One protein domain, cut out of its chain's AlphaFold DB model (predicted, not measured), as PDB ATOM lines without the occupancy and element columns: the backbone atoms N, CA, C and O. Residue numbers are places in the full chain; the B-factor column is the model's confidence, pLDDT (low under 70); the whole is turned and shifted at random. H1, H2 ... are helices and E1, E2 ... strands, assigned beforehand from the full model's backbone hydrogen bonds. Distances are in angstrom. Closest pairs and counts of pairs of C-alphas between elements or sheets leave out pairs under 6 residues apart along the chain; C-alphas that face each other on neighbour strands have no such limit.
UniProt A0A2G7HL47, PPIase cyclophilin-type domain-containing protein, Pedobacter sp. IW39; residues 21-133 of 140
ATOM      1  N   PRO A  21     -44.748  35.809 -46.145       73.50
ATOM      2  CA  PRO A  21     -45.601  34.631 -46.087       73.50
ATOM      3  C   PRO A  21     -45.168  33.725 -44.929       73.50
ATOM      4  O   PRO A  21     -44.047  33.223 -44.898       73.50
ATOM      5  N   LYS A  22     -46.067  33.505 -43.965       82.19
ATOM      6  CA  LYS A  22     -45.803  32.615 -42.829       82.19
ATOM      7  C   LYS A  22     -45.674  31.179 -43.333       82.19
ATOM      8  O   LYS A  22     -46.573  30.672 -44.004       82.19
ATOM      9  N   HIS A  23     -44.558  30.534 -43.022       85.81
ATOM     10  CA  HIS A  23     -44.347  29.118 -43.297       85.81
ATOM     11  C   HIS A  23     -44.790  28.274 -42.105       85.81
ATOM     12  O   HIS A  23     -44.682  28.694 -40.953       85.81
ATOM     13  N   GLN A  24     -45.305  27.083 -42.395       88.69
ATOM     14  CA  GLN A  24     -45.615  26.082 -41.380       88.69
ATOM     15  C   GLN A  24     -44.497  25.049 -41.340       88.69
ATOM     16  O   GLN A  24     -43.893  24.748 -42.369       88.69
ATOM     17  N   TYR A  25     -44.246  24.502 -40.157       89.19
ATOM     18  CA  TYR A  25     -43.206  23.508 -39.933       89.19
ATOM     19  C   TYR A  25     -43.814  22.267 -39.289       89.19
ATOM     20  O   TYR A  25     -44.706  22.371 -38.447       89.19
ATOM     21  N   LEU A  26     -43.317  21.099 -39.680       87.19
ATOM     22  CA  LEU A  26     -43.603  19.826 -39.034       87.19
ATOM     23  C   LEU A  26     -42.356  19.359 -38.303       87.19
ATOM     24  O   LEU A  26     -41.258  19.434 -38.850       87.19
ATOM     25  N   LYS A  27     -42.536  18.844 -37.089       89.12
ATOM     26  CA  LYS A  27     -41.484  18.145 -36.359       89.12
ATOM     27  C   LYS A  27     -41.795  16.656 -36.361       89.12
ATOM     28  O   LYS A  27     -42.846  16.252 -35.876       89.12
ATOM     29  N   ILE A  28     -40.886  15.862 -36.911       85.75
ATOM     30  CA  ILE A  28     -40.921  14.404 -36.856       85.75
ATOM     31  C   ILE A  28     -39.917  13.980 -35.792       85.75
ATOM     32  O   ILE A  28     -38.720  14.206 -35.946       85.75
ATOM     33  N   THR A  29     -40.403  13.362 -34.723       88.56
ATOM     34  CA  THR A  29     -39.560  12.817 -33.658       88.56
ATOM     35  C   THR A  29     -39.537  11.299 -33.787       88.56
ATOM     36  O   THR A  29     -40.580  10.651 -33.832       88.56
ATOM     37  N   THR A  30     -38.339  10.725 -33.868       87.25
ATOM     38  CA  THR A  30     -38.116   9.278 -33.955       87.25
ATOM     39  C   THR A  30     -37.075   8.848 -32.927       87.25
ATOM     40  O   THR A  30     -36.359   9.682 -32.376       87.25
ATOM     41  N   ALA A  31     -36.909   7.538 -32.728       87.88
ATOM     42  CA  ALA A  31     -35.821   7.005 -31.904       87.88
ATOM     43  C   ALA A  31     -34.413   7.371 -32.427       87.88
ATOM     44  O   ALA A  31     -33.446   7.279 -31.680       87.88
ATOM     45  N   GLN A  32     -34.291   7.775 -33.696       83.94
ATOM     46  CA  GLN A  32     -33.024   8.175 -34.321       83.94
ATOM     47  C   GLN A  32     -32.761   9.689 -34.229       83.94
ATOM     48  O   GLN A  32     -31.704  10.147 -34.653       83.94
ATOM     49  N   GLY A  33     -33.712  10.470 -33.705       86.31
ATOM     50  CA  GLY A  33     -33.599  11.922 -33.571       86.31
ATOM     51  C   GLY A  33     -34.823  12.682 -34.074       86.31
ATOM     52  O   GLY A  33     -35.865  12.102 -34.400       86.31
ATOM     53  N   GLU A  34     -34.678  14.005 -34.130       86.94
ATOM     54  CA  GLU A  34     -35.713  14.939 -34.570       86.94
ATOM     55  C   GLU A  34     -35.407  15.502 -35.964       86.94
ATOM     56  O   GLU A  34     -34.268  15.831 -36.289       86.94
ATOM     57  N   CYS A  35     -36.446  15.650 -36.783       81.38
ATOM     58  CA  CYS A  35     -36.385  16.265 -38.101       81.38
ATOM     59  C   CYS A  35     -37.437  17.373 -38.187       81.38
ATOM     60  O   CYS A  35     -38.616  17.133 -37.928       81.38
ATOM     61  N   ILE A  36     -37.018  18.585 -38.553       85.00
ATOM     62  CA  ILE A  36     -37.921  19.720 -38.763       85.00
ATOM     63  C   ILE A  36     -38.034  19.975 -40.262       85.00
ATOM     64  O   ILE A  36     -37.035  20.206 -40.939       85.00
ATOM     65  N   ILE A  37     -39.261  19.951 -40.774       83.88
ATOM     66  CA  ILE A  37     -39.569  20.096 -42.195       83.88
ATOM     67  C   ILE A  37     -40.411  21.347 -42.389       83.88
ATOM     68  O   ILE A  37     -41.475  21.487 -41.788       83.88
ATOM     69  N   MET A  38     -39.960  22.247 -43.258       85.75
ATOM     70  CA  MET A  38     -40.754  23.393 -43.691       85.75
ATOM     71  C   MET A  38     -41.740  22.970 -44.781       85.75
ATOM     72  O   MET A  38     -41.357  22.367 -45.782       85.75
ATOM     73  N   LEU A  39     -43.007  23.341 -44.628       84.88
ATOM     74  CA  LEU A  39     -44.025  23.124 -45.644       84.88
ATOM     75  C   LEU A  39     -44.063  24.291 -46.635       84.88
ATOM     76  O   LEU A  39     -44.141  25.468 -46.263       84.88
ATOM     77  N   TYR A  40     -44.034  23.962 -47.924       82.44
ATOM     78  CA  TYR A  40     -44.090  24.954 -48.989       82.44
ATOM     79  C   TYR A  40     -45.480  25.588 -49.087       82.44
ATOM     80  O   TYR A  40     -46.493  24.915 -49.251       82.44
ATOM     81  N   ASN A  41     -45.527  26.920 -49.110       83.19
ATOM     82  CA  ASN A  41     -46.775  27.657 -49.332       83.19
ATOM     83  C   ASN A  41     -47.299  27.544 -50.776       83.19
ATOM     84  O   ASN A  41     -48.449  27.886 -51.033       83.19
ATOM     85  N   LYS A  42     -46.482  27.023 -51.705       82.00
ATOM     86  CA  LYS A  42     -46.889  26.702 -53.082       82.00
ATOM     87  C   LYS A  42     -47.811  25.474 -53.161       82.00
ATOM     88  O   LYS A  42     -48.453  25.279 -54.185       82.00
ATOM     89  N   THR A  43     -47.912  24.678 -52.091       80.19
ATOM     90  CA  THR A  43     -48.809  23.516 -51.960       80.19
ATOM     91  C   THR A  43     -49.837  23.710 -50.853       80.19
ATOM     92  O   THR A  43     -49.843  22.947 -49.889       80.19
ATOM     93  N   PRO A  44     -50.740  24.700 -50.951       83.31
ATOM     94  CA  PRO A  44     -51.664  24.993 -49.860       83.31
ATOM     95  C   PRO A  44     -52.530  23.779 -49.501       83.31
ATOM     96  O   PRO A  44     -52.617  23.428 -48.332       83.31
ATOM     97  N   GLN A  45     -53.062  23.057 -50.494       82.25
ATOM     98  CA  GLN A  45     -53.907  21.894 -50.218       82.25
ATOM     99  C   GLN A  45     -53.125  20.759 -49.527       82.25
ATOM    100  O   GLN A  45     -53.566  20.271 -48.489       82.25
ATOM    101  N   HIS A  46     -51.944  20.367 -50.032       80.31
ATOM    102  CA  HIS A  46     -51.137  19.314 -49.386       80.31
ATOM    103  C   HIS A  46     -50.626  19.731 -48.009       80.31
ATOM    104  O   HIS A  46     -50.664  18.922 -47.086       80.31
ATOM    105  N   ARG A  47     -50.185  20.988 -47.857       85.25
ATOM    106  CA  ARG A  47     -49.758  21.567 -46.576       85.25
ATOM    107  C   ARG A  47     -50.882  21.476 -45.549       85.25
ATOM    108  O   ARG A  47     -50.676  20.960 -44.455       85.25
ATOM    109  N   ASP A  48     -52.067  21.956 -45.898       87.12
ATOM    110  CA  ASP A  48     -53.183  22.033 -44.958       87.12
ATOM    111  C   ASP A  48     -53.706  20.630 -44.612       87.12
ATOM    112  O   ASP A  48     -54.061  20.357 -43.463       87.12
ATOM    113  N   ASN A  49     -53.672  19.706 -45.578       85.69
ATOM    114  CA  ASN A  49     -54.033  18.314 -45.357       85.69
ATOM    115  C   ASN A  49     -53.058  17.594 -44.413       85.69
ATOM    116  O   ASN A  49     -53.492  17.011 -43.419       85.69
ATOM    117  N   ILE A  50     -51.743  17.669 -44.650       84.88
ATOM    118  CA  ILE A  50     -50.786  16.998 -43.762       84.88
ATOM    119  C   ILE A  50     -50.852  17.564 -42.340       84.88
ATOM    120  O   ILE A  50     -50.850  16.801 -41.378       84.88
ATOM    121  N   VAL A  51     -51.025  18.878 -42.186       87.94
ATOM    122  CA  VAL A  51     -51.177  19.531 -40.873       87.94
ATOM    123  C   VAL A  51     -52.418  19.030 -40.139       87.94
ATOM    124  O   VAL A  51     -52.394  18.861 -38.918       87.94
ATOM    125  N   LYS A  52     -53.506  18.759 -40.863       87.81
ATOM    126  CA  LYS A  52     -54.718  18.160 -40.299       87.81
ATOM    127  C   LYS A  52     -54.497  16.709 -39.869       87.81
ATOM    128  O   LYS A  52     -54.985  16.319 -38.810       87.81
ATOM    129  N   LEU A  53     -53.777  15.924 -40.669       85.25
ATOM    130  CA  LEU A  53     -53.550  14.500 -40.420       85.25
ATOM    131  C   LEU A  53     -52.549  14.243 -39.289       85.25
ATOM    132  O   LEU A  53     -52.793  13.373 -38.454       85.25
ATOM    133  N   VAL A  54     -51.477  15.036 -39.206       86.69
ATOM    134  CA  VAL A  54     -50.462  14.944 -38.136       86.69
ATOM    135  C   VAL A  54     -51.083  15.075 -36.757       86.69
ATOM    136  O   VAL A  54     -50.751  14.295 -35.877       86.69
ATOM    137  N   LYS A  55     -52.065  15.962 -36.583       85.44
ATOM    138  CA  LYS A  55     -52.738  16.163 -35.292       85.44
ATOM    139  C   LYS A  55     -53.558  14.966 -34.798       85.44
ATOM    140  O   LYS A  55     -54.080  15.031 -33.691       85.44
ATOM    141  N   ARG A  56     -53.788  13.946 -35.631       82.62
ATOM    142  CA  ARG A  56     -54.740  12.864 -35.328       82.62
ATOM    143  C   ARG A  56     -54.208  11.459 -35.574       82.62
ATOM    144  O   ARG A  56     -54.723  10.540 -34.953       82.62
ATOM    145  N   PHE A  57     -53.260  11.273 -36.495       83.62
ATOM    146  CA  PHE A  57     -53.030   9.944 -37.071       83.62
ATOM    147  C   PHE A  57     -51.575   9.491 -37.190       83.62
ATOM    148  O   PHE A  57     -51.369   8.299 -37.405       83.62
ATOM    149  N   TYR A  58     -50.583  10.384 -37.096       83.56
ATOM    150  CA  TYR A  58     -49.178   9.997 -37.319       83.56
ATOM    151  C   TYR A  58     -48.386   9.705 -36.042       83.56
ATOM    152  O   TYR A  58     -47.320   9.090 -36.132       83.56
ATOM    153  N   ASP A  59     -48.906  10.052 -34.866       86.25
ATOM    154  CA  ASP A  59     -48.271   9.682 -33.601       86.25
ATOM    155  C   ASP A  59     -48.264   8.155 -33.434       86.25
ATOM    156  O   ASP A  59     -49.290   7.488 -33.561       86.25
ATOM    157  N   GLY A  60     -47.077   7.589 -33.204       84.69
ATOM    158  CA  GLY A  60     -46.871   6.138 -33.123       84.69
ATOM    159  C   GLY A  60     -46.868   5.406 -34.472       84.69
ATOM    160  O   GLY A  60     -46.818   4.175 -34.498       84.69
ATOM    161  N   THR A  61     -46.899   6.121 -35.603       84.75
ATOM    162  CA  THR A  61     -46.754   5.487 -36.922       84.75
ATOM    163  C   THR A  61     -45.302   5.152 -37.250       84.75
ATOM    164  O   THR A  61     -44.358   5.768 -36.760       84.75
ATOM    165  N   LEU A  62     -45.128   4.139 -38.100       84.25
ATOM    166  CA  LEU A  62     -43.822   3.660 -38.541       84.25
ATOM    167  C   LEU A  62     -43.597   4.013 -40.011       84.25
ATOM    168  O   LEU A  62     -44.528   3.992 -40.826       84.25
ATOM    169  N   PHE A  63     -42.336   4.236 -40.373       84.31
ATOM    170  CA  PHE A  63     -41.908   4.141 -41.763       84.31
ATOM    171  C   PHE A  63     -41.931   2.666 -42.169       84.31
ATOM    172  O   PHE A  63     -41.050   1.892 -41.803       84.31
ATOM    173  N   HIS A  64     -42.980   2.253 -42.877       81.88
ATOM    174  CA  HIS A  64     -43.198   0.843 -43.220       81.88
ATOM    175  C   HIS A  64     -42.420   0.399 -44.456       81.88
ATOM    176  O   HIS A  64     -42.292  -0.797 -44.705       81.88
ATOM    177  N   ARG A  65     -41.938   1.351 -45.258       80.25
ATOM    178  CA  ARG A  65     -41.158   1.058 -46.452       80.25
ATOM    179  C   ARG A  65     -40.014   2.048 -46.574       80.25
ATOM    180  O   ARG A  65     -40.220   3.255 -46.515       80.25
ATOM    181  N   VAL A  66     -38.822   1.496 -46.764       82.94
ATOM    182  CA  VAL A  66     -37.583   2.229 -47.011       82.94
ATOM    183  C   VAL A  66     -37.053   1.754 -48.355       82.94
ATOM    184  O   VAL A  66     -36.759   0.572 -48.520       82.94
ATOM    185  N   ILE A  67     -36.998   2.646 -49.340       80.44
ATOM    186  CA  ILE A  67     -36.531   2.327 -50.693       80.44
ATOM    187  C   ILE A  67     -35.183   3.002 -50.895       80.44
ATOM    188  O   ILE A  67     -35.121   4.227 -50.943       80.44
ATOM    189  N   ASN A  68     -34.119   2.214 -51.038       78.06
ATOM    190  CA  ASN A  68     -32.816   2.735 -51.443       78.06
ATOM    191  C   ASN A  68     -32.725   2.733 -52.977       78.06
ATOM    192  O   ASN A  68     -32.728   1.671 -53.607       78.06
ATOM    193  N   SER A  69     -32.685   3.921 -53.581       68.38
ATOM    194  CA  SER A  69     -32.541   4.074 -55.024       68.38
ATOM    195  C   SER A  69     -31.092   4.358 -55.400       68.38
ATOM    196  O   SER A  69     -30.631   5.497 -55.337       68.38
ATOM    197  N   ARG A  70     -30.401   3.344 -55.939       68.69
ATOM    198  CA  ARG A  70     -29.035   3.501 -56.481       68.69
ATOM    199  C   ARG A  70     -28.935   4.547 -57.595       68.69
ATOM    200  O   ARG A  70     -27.870   5.111 -57.811       68.69
ATOM    201  N   ARG A  71     -30.032   4.791 -58.326       65.44
ATOM    202  CA  ARG A  71     -30.075   5.765 -59.428       65.44
ATOM    203  C   ARG A  71     -30.028   7.206 -58.923       65.44
ATOM    204  O   ARG A  71     -29.398   8.034 -59.567       65.44
ATOM    205  N   PHE A  72     -30.698   7.485 -57.808       62.19
ATOM    206  CA  PHE A  72     -30.816   8.837 -57.259       62.19
ATOM    207  C   PHE A  72     -29.906   9.063 -56.039       62.19
ATOM    208  O   PHE A  72     -29.774  10.194 -55.600       62.19
ATOM    209  N   ARG A  73     -29.225   8.016 -55.532       68.06
ATOM    210  CA  ARG A  73     -28.422   8.056 -54.286       68.06
ATOM    211  C   ARG A  73     -29.231   8.601 -53.105       68.06
ATOM    212  O   ARG A  73     -28.740   9.341 -52.254       68.06
ATOM    213  N   GLU A  74     -30.505   8.227 -53.090       67.38
ATOM    214  CA  GLU A  74     -31.512   8.702 -52.155       67.38
ATOM    215  C   GLU A  74     -32.244   7.517 -51.534       67.38
ATOM    216  O   GLU A  74     -32.513   6.492 -52.174       67.38
ATOM    217  N   VAL A  75     -32.609   7.699 -50.274       70.56
ATOM    218  CA  VAL A  75     -33.423   6.803 -49.473       70.56
ATOM    219  C   VAL A  75     -34.801   7.434 -49.311       70.56
ATOM    220  O   VAL A  75     -34.940   8.514 -48.744       70.56
ATOM    221  N   ILE A  76     -35.831   6.749 -49.794       76.38
ATOM    222  CA  ILE A  76     -37.223   7.190 -49.682       76.38
ATOM    223  C   ILE A  76     -37.875   6.452 -48.512       76.38
ATOM    224  O   ILE A  76     -38.000   5.226 -48.540       76.38
ATOM    225  N   LEU A  77     -38.305   7.197 -47.495       76.38
ATOM    226  CA  LEU A  77     -39.013   6.689 -46.319       76.38
ATOM    227  C   LEU A  77     -40.513   6.913 -46.488       76.38
ATOM    228  O   LEU A  77     -40.936   8.052 -46.633       76.38
ATOM    229  N   ILE A  78     -41.327   5.861 -46.442       79.31
ATOM    230  CA  ILE A  78     -42.775   5.956 -46.659       79.31
ATOM    231  C   ILE A  78     -43.513   5.680 -45.348       79.31
ATOM    232  O   ILE A  78     -43.353   4.622 -44.729       79.31
ATOM    233  N   LEU A  79     -44.352   6.630 -44.933       78.62
ATOM    234  CA  LEU A  79     -45.168   6.525 -43.725       78.62
ATOM    235  C   LEU A  79     -46.294   5.512 -43.909       78.62
ATOM    236  O   LEU A  79     -46.922   5.436 -44.967       78.62
ATOM    237  N   LYS A  80     -46.530   4.694 -42.878       73.62
ATOM    238  CA  LYS A  80     -47.658   3.762 -42.872       73.62
ATOM    239  C   LYS A  80     -48.959   4.542 -42.816       73.62
ATOM    240  O   LYS A  80     -49.155   5.384 -41.945       73.62
ATOM    241  N   MET A  81     -49.860   4.200 -43.719       70.75
ATOM    242  CA  MET A  81     -51.216   4.704 -43.681       70.75
ATOM    243  C   MET A  81     -51.927   4.182 -42.429       70.75
ATOM    244  O   MET A  81     -51.994   2.970 -42.195       70.75
ATOM    245  N   HIS A  82     -52.440   5.096 -41.608       68.94
ATOM    246  CA  HIS A  82     -53.200   4.723 -40.424       68.94
ATOM    247  C   HIS A  82     -54.578   4.177 -40.851       68.94
ATOM    248  O   HIS A  82     -55.258   4.834 -41.644       68.94
ATOM    249  N   PRO A  83     -55.038   3.014 -40.346       68.75
ATOM    250  CA  PRO A  83     -56.268   2.370 -40.823       68.75
ATOM    251  C   PRO A  83     -57.511   3.268 -40.767       68.75
ATOM    252  O   PRO A  83     -58.338   3.239 -41.672       68.75
ATOM    253  N   GLN A  84     -57.614   4.122 -39.742       67.75
ATOM    254  CA  GLN A  84     -58.737   5.060 -39.586       67.75
ATOM    255  C   GLN A  84     -58.747   6.196 -40.627       67.75
ATOM    256  O   GLN A  84     -59.762   6.866 -40.796       67.75
ATOM    257  N   VAL A  85     -57.636   6.412 -41.337       68.56
ATOM    258  CA  VAL A  85     -57.506   7.450 -42.371       68.56
ATOM    259  C   VAL A  85     -57.976   6.950 -43.734       68.56
ATOM    260  O   VAL A  85     -58.233   7.752 -44.619       68.56
ATOM    261  N   LYS A  86     -58.202   5.640 -43.897       61.25
ATOM    262  CA  LYS A  86     -58.702   5.056 -45.151       61.25
ATOM    263  C   LYS A  86     -60.034   5.650 -45.613       61.25
ATOM    264  O   LYS A  86     -60.244   5.836 -46.801       61.25
ATOM    265  N   ASN A  87     -60.881   6.062 -44.671       58.22
ATOM    266  CA  ASN A  87     -62.151   6.735 -44.972       58.22
ATOM    267  C   ASN A  87     -61.996   8.239 -45.271       58.22
ATOM    268  O   ASN A  87     -62.964   8.897 -45.642       58.22
ATOM    269  N   TRP A  88     -60.797   8.791 -45.077       57.09
ATOM    270  CA  TRP A  88     -60.432  10.186 -45.335       57.09
ATOM    271  C   TRP A  88     -59.619  10.357 -46.623       57.09
ATOM    272  O   TRP A  88     -59.215  11.480 -46.930       57.09
ATOM    273  N   GLU A  89     -59.400   9.282 -47.390       57.56
ATOM    274  CA  GLU A  89     -58.802   9.340 -48.724       57.56
ATOM    275  C   GLU A  89     -59.758   9.998 -49.728       57.56
ATOM    276  O   GLU A  89     -60.279   9.377 -50.648       57.56
ATOM    277  N   MET A  90     -59.984  11.302 -49.581       51.44
ATOM    278  CA  MET A  90     -60.336  12.121 -50.731       51.44
ATOM    279  C   MET A  90     -59.051  12.316 -51.524       51.44
ATOM    280  O   MET A  90     -58.140  13.012 -51.070       51.44
ATOM    281  N   GLY A  91     -58.964  11.648 -52.677       51.44
ATOM    282  CA  GLY A  91     -57.862  11.805 -53.620       51.44
ATOM    283  C   GLY A  91     -57.590  13.286 -53.846       51.44
ATOM    284  O   GLY A  91     -58.454  14.030 -54.311       51.44
ATOM    285  N   MET A  92     -56.402  13.735 -53.450       52.38
ATOM    286  CA  MET A  92     -56.031  15.131 -53.602       52.38
ATOM    287  C   MET A  92     -55.458  15.311 -54.998       52.38
ATOM    288  O   MET A  92     -54.340  14.881 -55.294       52.38
ATOM    289  N   SER A  93     -56.225  15.968 -55.862       44.38
ATOM    290  CA  SER A  93     -55.809  16.369 -57.207       44.38
ATOM    291  C   SER A  93     -54.836  17.549 -57.142       44.38
ATOM    292  O   SER A  93     -55.121  18.632 -57.642       44.38
ATOM    293  N   VAL A  94     -53.689  17.376 -56.482       45.81
ATOM    294  CA  VAL A  94     -52.621  18.381 -56.496       45.81
ATOM    295  C   VAL A  94     -51.329  17.744 -56.947       45.81
ATOM    296  O   VAL A  94     -50.601  17.098 -56.198       45.81
ATOM    297  N   ILE A  95     -51.040  17.987 -58.216       44.28
ATOM    298  CA  ILE A  95     -49.752  17.729 -58.829       44.28
ATOM    299  C   ILE A  95     -48.850  18.889 -58.410       44.28
ATOM    300  O   ILE A  95     -48.929  19.965 -58.996       44.28
ATOM    301  N   LEU A  96     -48.000  18.705 -57.395       42.53
ATOM    302  CA  LEU A  96     -46.880  19.642 -57.202       42.53
ATOM    303  C   LEU A  96     -45.502  19.028 -57.428       42.53
ATOM    304  O   LEU A  96     -44.549  19.752 -57.695       42.53
ATOM    305  N   CYS A  97     -45.399  17.704 -57.468       46.25
ATOM    306  CA  CYS A  97     -44.255  17.065 -58.102       46.25
ATOM    307  C   CYS A  97     -44.567  16.845 -59.581       46.25
ATOM    308  O   CYS A  97     -44.854  15.735 -60.026       46.25
ATOM    309  N   LEU A  98     -44.547  17.939 -60.348       39.41
ATOM    310  CA  LEU A  98     -44.467  17.846 -61.801       39.41
ATOM    311  C   LEU A  98     -43.232  17.016 -62.158       39.41
ATOM    312  O   LEU A  98     -42.144  17.242 -61.628       39.41
ATOM    313  N   ARG A  99     -43.414  16.095 -63.105       39.12
ATOM    314  CA  ARG A  99     -42.443  15.134 -63.660       39.12
ATOM    315  C   ARG A  99     -41.079  15.724 -64.082       39.12
ATOM    316  O   ARG A  99     -40.166  14.954 -64.341       39.12
ATOM    317  N   ASN A 100     -40.935  17.053 -64.101       42.53
ATOM    318  CA  ASN A 100     -39.752  17.795 -64.549       42.53
ATOM    319  C   ASN A 100     -39.140  18.757 -63.512       42.53
ATOM    320  O   ASN A 100     -38.243  19.518 -63.865       42.53
ATOM    321  N   SER A 101     -39.585  18.768 -62.250       47.53
ATOM    322  CA  SER A 101     -38.913  19.582 -61.228       47.53
ATOM    323  C   SER A 101     -37.899  18.742 -60.454       47.53
ATOM    324  O   SER A 101     -38.271  17.885 -59.653       47.53
ATOM    325  N   THR A 102     -36.608  19.021 -60.652       50.72
ATOM    326  CA  THR A 102     -35.491  18.474 -59.854       50.72
ATOM    327  C   THR A 102     -35.651  18.725 -58.350       50.72
ATOM    328  O   THR A 102     -35.079  18.005 -57.537       50.72
ATOM    329  N   ALA A 103     -36.501  19.684 -57.969       52.78
ATOM    330  CA  ALA A 103     -36.837  19.982 -56.584       52.78
ATOM    331  C   ALA A 103     -37.636  18.870 -55.878       52.78
ATOM    332  O   ALA A 103     -37.687  18.875 -54.658       52.78
ATOM    333  N   CYS A 104     -38.261  17.925 -56.597       54.50
ATOM    334  CA  CYS A 104     -39.064  16.856 -55.980       54.50
ATOM    335  C   CYS A 104     -38.221  15.721 -55.371       54.50
ATOM    336  O   CYS A 104     -38.674  15.019 -54.469       54.50
ATOM    337  N   PHE A 105     -36.999  15.547 -55.867       59.62
ATOM    338  CA  PHE A 105     -36.073  14.508 -55.416       59.62
ATOM    339  C   PHE A 105     -34.907  15.107 -54.635       59.62
ATOM    340  O   PHE A 105     -33.944  14.443 -54.320       59.62
ATOM    341  N   THR A 106     -34.957  16.387 -54.273       63.72
ATOM    342  CA  THR A 106     -33.894  16.926 -53.427       63.72
ATOM    343  C   THR A 106     -33.992  16.322 -52.021       63.72
ATOM    344  O   THR A 106     -35.083  16.099 -51.491       63.72
ATOM    345  N   LYS A 107     -32.846  16.064 -51.388       68.25
ATOM    346  CA  LYS A 107     -32.773  15.671 -49.976       68.25
ATOM    347  C   LYS A 107     -33.654  16.580 -49.107       68.25
ATOM    348  O   LYS A 107     -33.580  17.803 -49.202       68.25
ATOM    349  N   GLY A 108     -34.434  15.971 -48.218       72.44
ATOM    350  CA  GLY A 108     -35.309  16.654 -47.264       72.44
ATOM    351  C   GLY A 108     -36.711  16.957 -47.792       72.44
ATOM    352  O   GLY A 108     -37.506  17.562 -47.073       72.44
ATOM    353  N   VAL A 109     -37.044  16.547 -49.020       79.75
ATOM    354  CA  VAL A 109     -38.378  16.767 -49.590       79.75
ATOM    355  C   VAL A 109     -39.394  15.814 -48.972       79.75
ATOM    356  O   VAL A 109     -39.208  14.598 -48.965       79.75
ATOM    357  N   LEU A 110     -40.500  16.388 -48.499       83.00
ATOM    358  CA  LEU A 110     -41.697  15.673 -48.070       83.00
ATOM    359  C   LEU A 110     -42.769  15.788 -49.157       83.00
ATOM    360  O   LEU A 110     -43.167  16.897 -49.520       83.00
ATOM    361  N   ALA A 111     -43.251  14.655 -49.657       82.12
ATOM    362  CA  ALA A 111     -44.234  14.613 -50.734       82.12
ATOM    363  C   ALA A 111     -45.320  13.562 -50.477       82.12
ATOM    364  O   ALA A 111     -45.112  12.578 -49.768       82.12
ATOM    365  N   ALA A 112     -46.506  13.792 -51.041       82.38
ATOM    366  CA  ALA A 112     -47.592  12.821 -51.011       82.38
ATOM    367  C   ALA A 112     -47.298  11.694 -52.010       82.38
ATOM    368  O   ALA A 112     -46.892  11.945 -53.147       82.38
ATOM    369  N   ALA A 113     -47.496  10.449 -51.584       78.69
ATOM    370  CA  ALA A 113     -47.432   9.295 -52.465       78.69
ATOM    371  C   ALA A 113     -48.564   9.366 -53.497       78.69
ATOM    372  O   ALA A 113     -49.566  10.048 -53.295       78.69
ATOM    373  N   ARG A 114     -48.415   8.652 -54.607       78.12
ATOM    374  CA  ARG A 114     -49.446   8.548 -55.637       78.12
ATOM    375  C   ARG A 114     -49.408   7.168 -56.261       78.12
ATOM    376  O   ARG A 114     -48.326   6.598 -56.414       78.12
ATOM    377  N   ASP A 115     -50.568   6.714 -56.696       73.50
ATOM    378  CA  ASP A 115     -50.673   5.560 -57.574       73.50
ATOM    379  C   ASP A 115     -50.526   5.983 -59.035       73.50
ATOM    380  O   ASP A 115     -50.546   7.174 -59.382       73.50
ATOM    381  N   ASP A 116     -50.369   4.994 -59.907       74.62
ATOM    382  CA  ASP A 116     -50.357   5.217 -61.345       74.62
ATOM    383  C   ASP A 116     -51.795   5.384 -61.849       74.62
ATOM    384  O   ASP A 116     -52.475   4.422 -62.199       74.62
ATOM    385  N   ASN A 117     -52.298   6.621 -61.789       74.81
ATOM    386  CA  ASN A 117     -53.645   6.975 -62.226       74.81
ATOM    387  C   ASN A 117     -53.615   8.090 -63.291       74.81
ATOM    388  O   ASN A 117     -52.746   8.966 -63.218       74.81
ATOM    389  N   PRO A 118     -54.570   8.117 -64.246       73.94
ATOM    390  CA  PRO A 118     -54.564   9.081 -65.354       73.94
ATOM    391  C   PRO A 118     -54.657  10.541 -64.905       73.94
ATOM    392  O   PRO A 118     -54.126  11.432 -65.560       73.94
ATOM    393  N   LEU A 119     -55.324  10.781 -63.773       73.62
ATOM    394  CA  LEU A 119     -55.502  12.111 -63.187       73.62
ATOM    395  C   LEU A 119     -54.271  12.576 -62.398       73.62
ATOM    396  O   LEU A 119     -54.232  13.715 -61.935       73.62
ATOM    397  N   MET A 120     -53.276  11.698 -62.224       68.44
ATOM    398  CA  MET A 120     -52.087  11.913 -61.400       68.44
ATOM    399  C   MET A 120     -52.425  12.412 -59.983       68.44
ATOM    400  O   MET A 120     -51.667  13.175 -59.381       68.44
ATOM    401  N   ALA A 121     -53.571  11.986 -59.447       69.88
ATOM    402  CA  ALA A 121     -54.025  12.341 -58.112       69.88
ATOM    403  C   ALA A 121     -53.083  11.745 -57.060       69.88
ATOM    404  O   ALA A 121     -52.628  10.604 -57.189       69.88
ATOM    405  N   SER A 122     -52.782  12.530 -56.027       74.81
ATOM    406  CA  SER A 122     -51.974  12.086 -54.891       74.81
ATOM    407  C   SER A 122     -52.853  11.417 -53.835       74.81
ATOM    408  O   SER A 122     -54.033  11.748 -53.688       74.81
ATOM    409  N   SER A 123     -52.259  10.506 -53.068       74.75
ATOM    410  CA  SER A 123     -52.869   9.929 -51.875       74.75
ATOM    411  C   SER A 123     -53.205  11.037 -50.882       74.75
ATOM    412  O   SER A 123     -52.436  11.979 -50.675       74.75
ATOM    413  N   GLY A 124     -54.364  10.897 -50.244       76.12
ATOM    414  CA  GLY A 124     -54.793  11.804 -49.192       76.12
ATOM    415  C   GLY A 124     -53.996  11.635 -47.900       76.12
ATOM    416  O   GLY A 124     -54.034  12.529 -47.067       76.12
ATOM    417  N   CYS A 125     -53.275  10.532 -47.691       77.62
ATOM    418  CA  CYS A 125     -52.696  10.231 -46.377       77.62
ATOM    419  C   CYS A 125     -51.411   9.414 -46.378       77.62
ATOM    420  O   CYS A 125     -50.883   9.089 -45.318       77.62
ATOM    421  N   GLN A 126     -50.896   9.045 -47.540       82.31
ATOM    422  CA  GLN A 126     -49.598   8.409 -47.617       82.31
ATOM    423  C   GLN A 126     -48.571   9.448 -48.053       82.31
ATOM    424  O   GLN A 126     -48.713  10.072 -49.100       82.31
ATOM    425  N   PHE A 127     -47.533   9.633 -47.242       84.94
ATOM    426  CA  PHE A 127     -46.452  10.582 -47.497       84.94
ATOM    427  C   PHE A 127     -45.106   9.867 -47.486       84.94
ATOM    428  O   PHE A 127     -44.936   8.846 -46.809       84.94
ATOM    429  N   TYR A 128     -44.149  10.421 -48.224       84.81
ATOM    430  CA  TYR A 128     -42.773   9.964 -48.234       84.81
ATOM    431  C   TYR A 128     -41.783  11.109 -48.025       84.81
ATOM    432  O   TYR A 128     -42.013  12.234 -48.473       84.81
ATOM    433  N   LEU A 129     -40.685  10.801 -47.338       83.69
ATOM    434  CA  LEU A 129     -39.554  11.694 -47.111       83.69
ATOM    435  C   LEU A 129     -38.362  11.205 -47.932       83.69
ATOM    436  O   LEU A 129     -38.011  10.026 -47.872       83.69
ATOM    437  N   VAL A 130     -37.745  12.112 -48.679       80.38
ATOM    438  CA  VAL A 130     -36.504  11.851 -49.407       80.38
ATOM    439  C   VAL A 130     -35.324  12.197 -48.507       80.38
ATOM    440  O   VAL A 130     -35.211  13.319 -48.018       80.38
ATOM    441  N   GLN A 131     -34.427  11.247 -48.301       75.12
ATOM    442  CA  GLN A 131     -33.182  11.429 -47.565       75.12
ATOM    443  C   GLN A 131     -32.004  11.062 -48.465       75.12
ATOM    444  O   GLN A 131     -32.142  10.236 -49.357       75.12
ATOM    445  N   GLU A 132     -30.841  11.673 -48.257       69.50
ATOM    446  CA  GLU A 132     -29.634  11.232 -48.962       69.50
ATOM    447  C   GLU A 132     -29.200   9.854 -48.451       69.50
ATOM    448  O   GLU A 132     -29.414   9.510 -47.283       69.50
ATOM    449  N   GLU A 133     -28.565   9.069 -49.315       62.69
ATOM    450  CA  GLU A 133     -27.877   7.862 -48.883       62.69
ATOM    451  C   GLU A 133     -26.707   8.250 -47.962       62.69
ATOM    452  O   GLU A 133     -25.730   8.871 -48.386       62.69
TER     453      GLU A 133
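What this domain is: This is residues 21 to 133 of the 140 residues of the protein "PPIase cyclophilin-type domain-containing protein" of Pedobacter sp. IW39 (UniProt A0A2G7HL47). Helix H1 packs across a strongly twisted four-stranded sheet and also on a separate hairpin, E1 and E2. Short H2 only grazes that sheet, near the bend in E6. The 113 printed residues hold two named helices and six strands, in the order E1 E2 H1 E3 E4 H2 E5 E6, of mixed class; the larger sheet runs E3 E4 E6 E5, antiparallel. The whole is compact and rounded, with a radius of gyration of the C-alphas of 13.7 A and spans of 36 by 35 by 33 A.

How they stand to each other: Start at E1, residues 24 to 30, in a hairpin with E2, residues 33 to 39: N 28 and O 35 are 2.8 A apart. H1, residues 44 to 57, comes closest to E1 at the C-alphas of Val 51 and Leu 26, 7.8 A. E3, residues 63 to 69, forms a hairpin with E4, residues 74 to 79: N 67 to O 76, 2.9 A. H2, residues 83 to 88, is close to H1 but not clearly touching: closest C-alphas Val 85 and Phe 57, 7.4 A. E5, residues 110 to 114, and E6, residues 122 to 132, form a hairpin: N 113 to O 126, 2.8 A. E6 also neighbours E4: N 77 to O 129, 2.9 A. E4, H2 and E5 make a split strand-helix-strand unit, two strands of one sheet that are not neighbours, with a helix between them along the chain and E6 between them in the sheet; its crossover is right-handed. H1 is on this sheet, height 9.3 A, across the strands at 86 degrees to E6 on the local plane; their closest C-alphas are Leu 53 and Cys 125, 7.4 A. Of the O i to N i+4 pairs, H1 has 8 of 10 within hydrogen-bond range and H2 0 of 2, with 2 of 3 i+3 pairs.

Where its parts are: Find C-alpha 24 at (-45.615, 26.082, -41.380), where E1 begins its 19.8 A; E2 spans 19.5 A and H1 19.8 A. E3 and E4 each span 16.2 A. E6 spans 23.1 A, bends by 104 degrees at residue 125 and ends at C-alpha 132, (-29.634, 11.232, -48.962).

The domain as a whole: The printed part has no cut; the C-alphas farthest apart, Ala 31 and Pro 118, are 38.4 A apart. The link from H2 to E5 is long, residues 89 to 109. Look for low pLDDT, under 70, at residues 69 to 74, 82 to 107, 120 to 121 and 132 to 133.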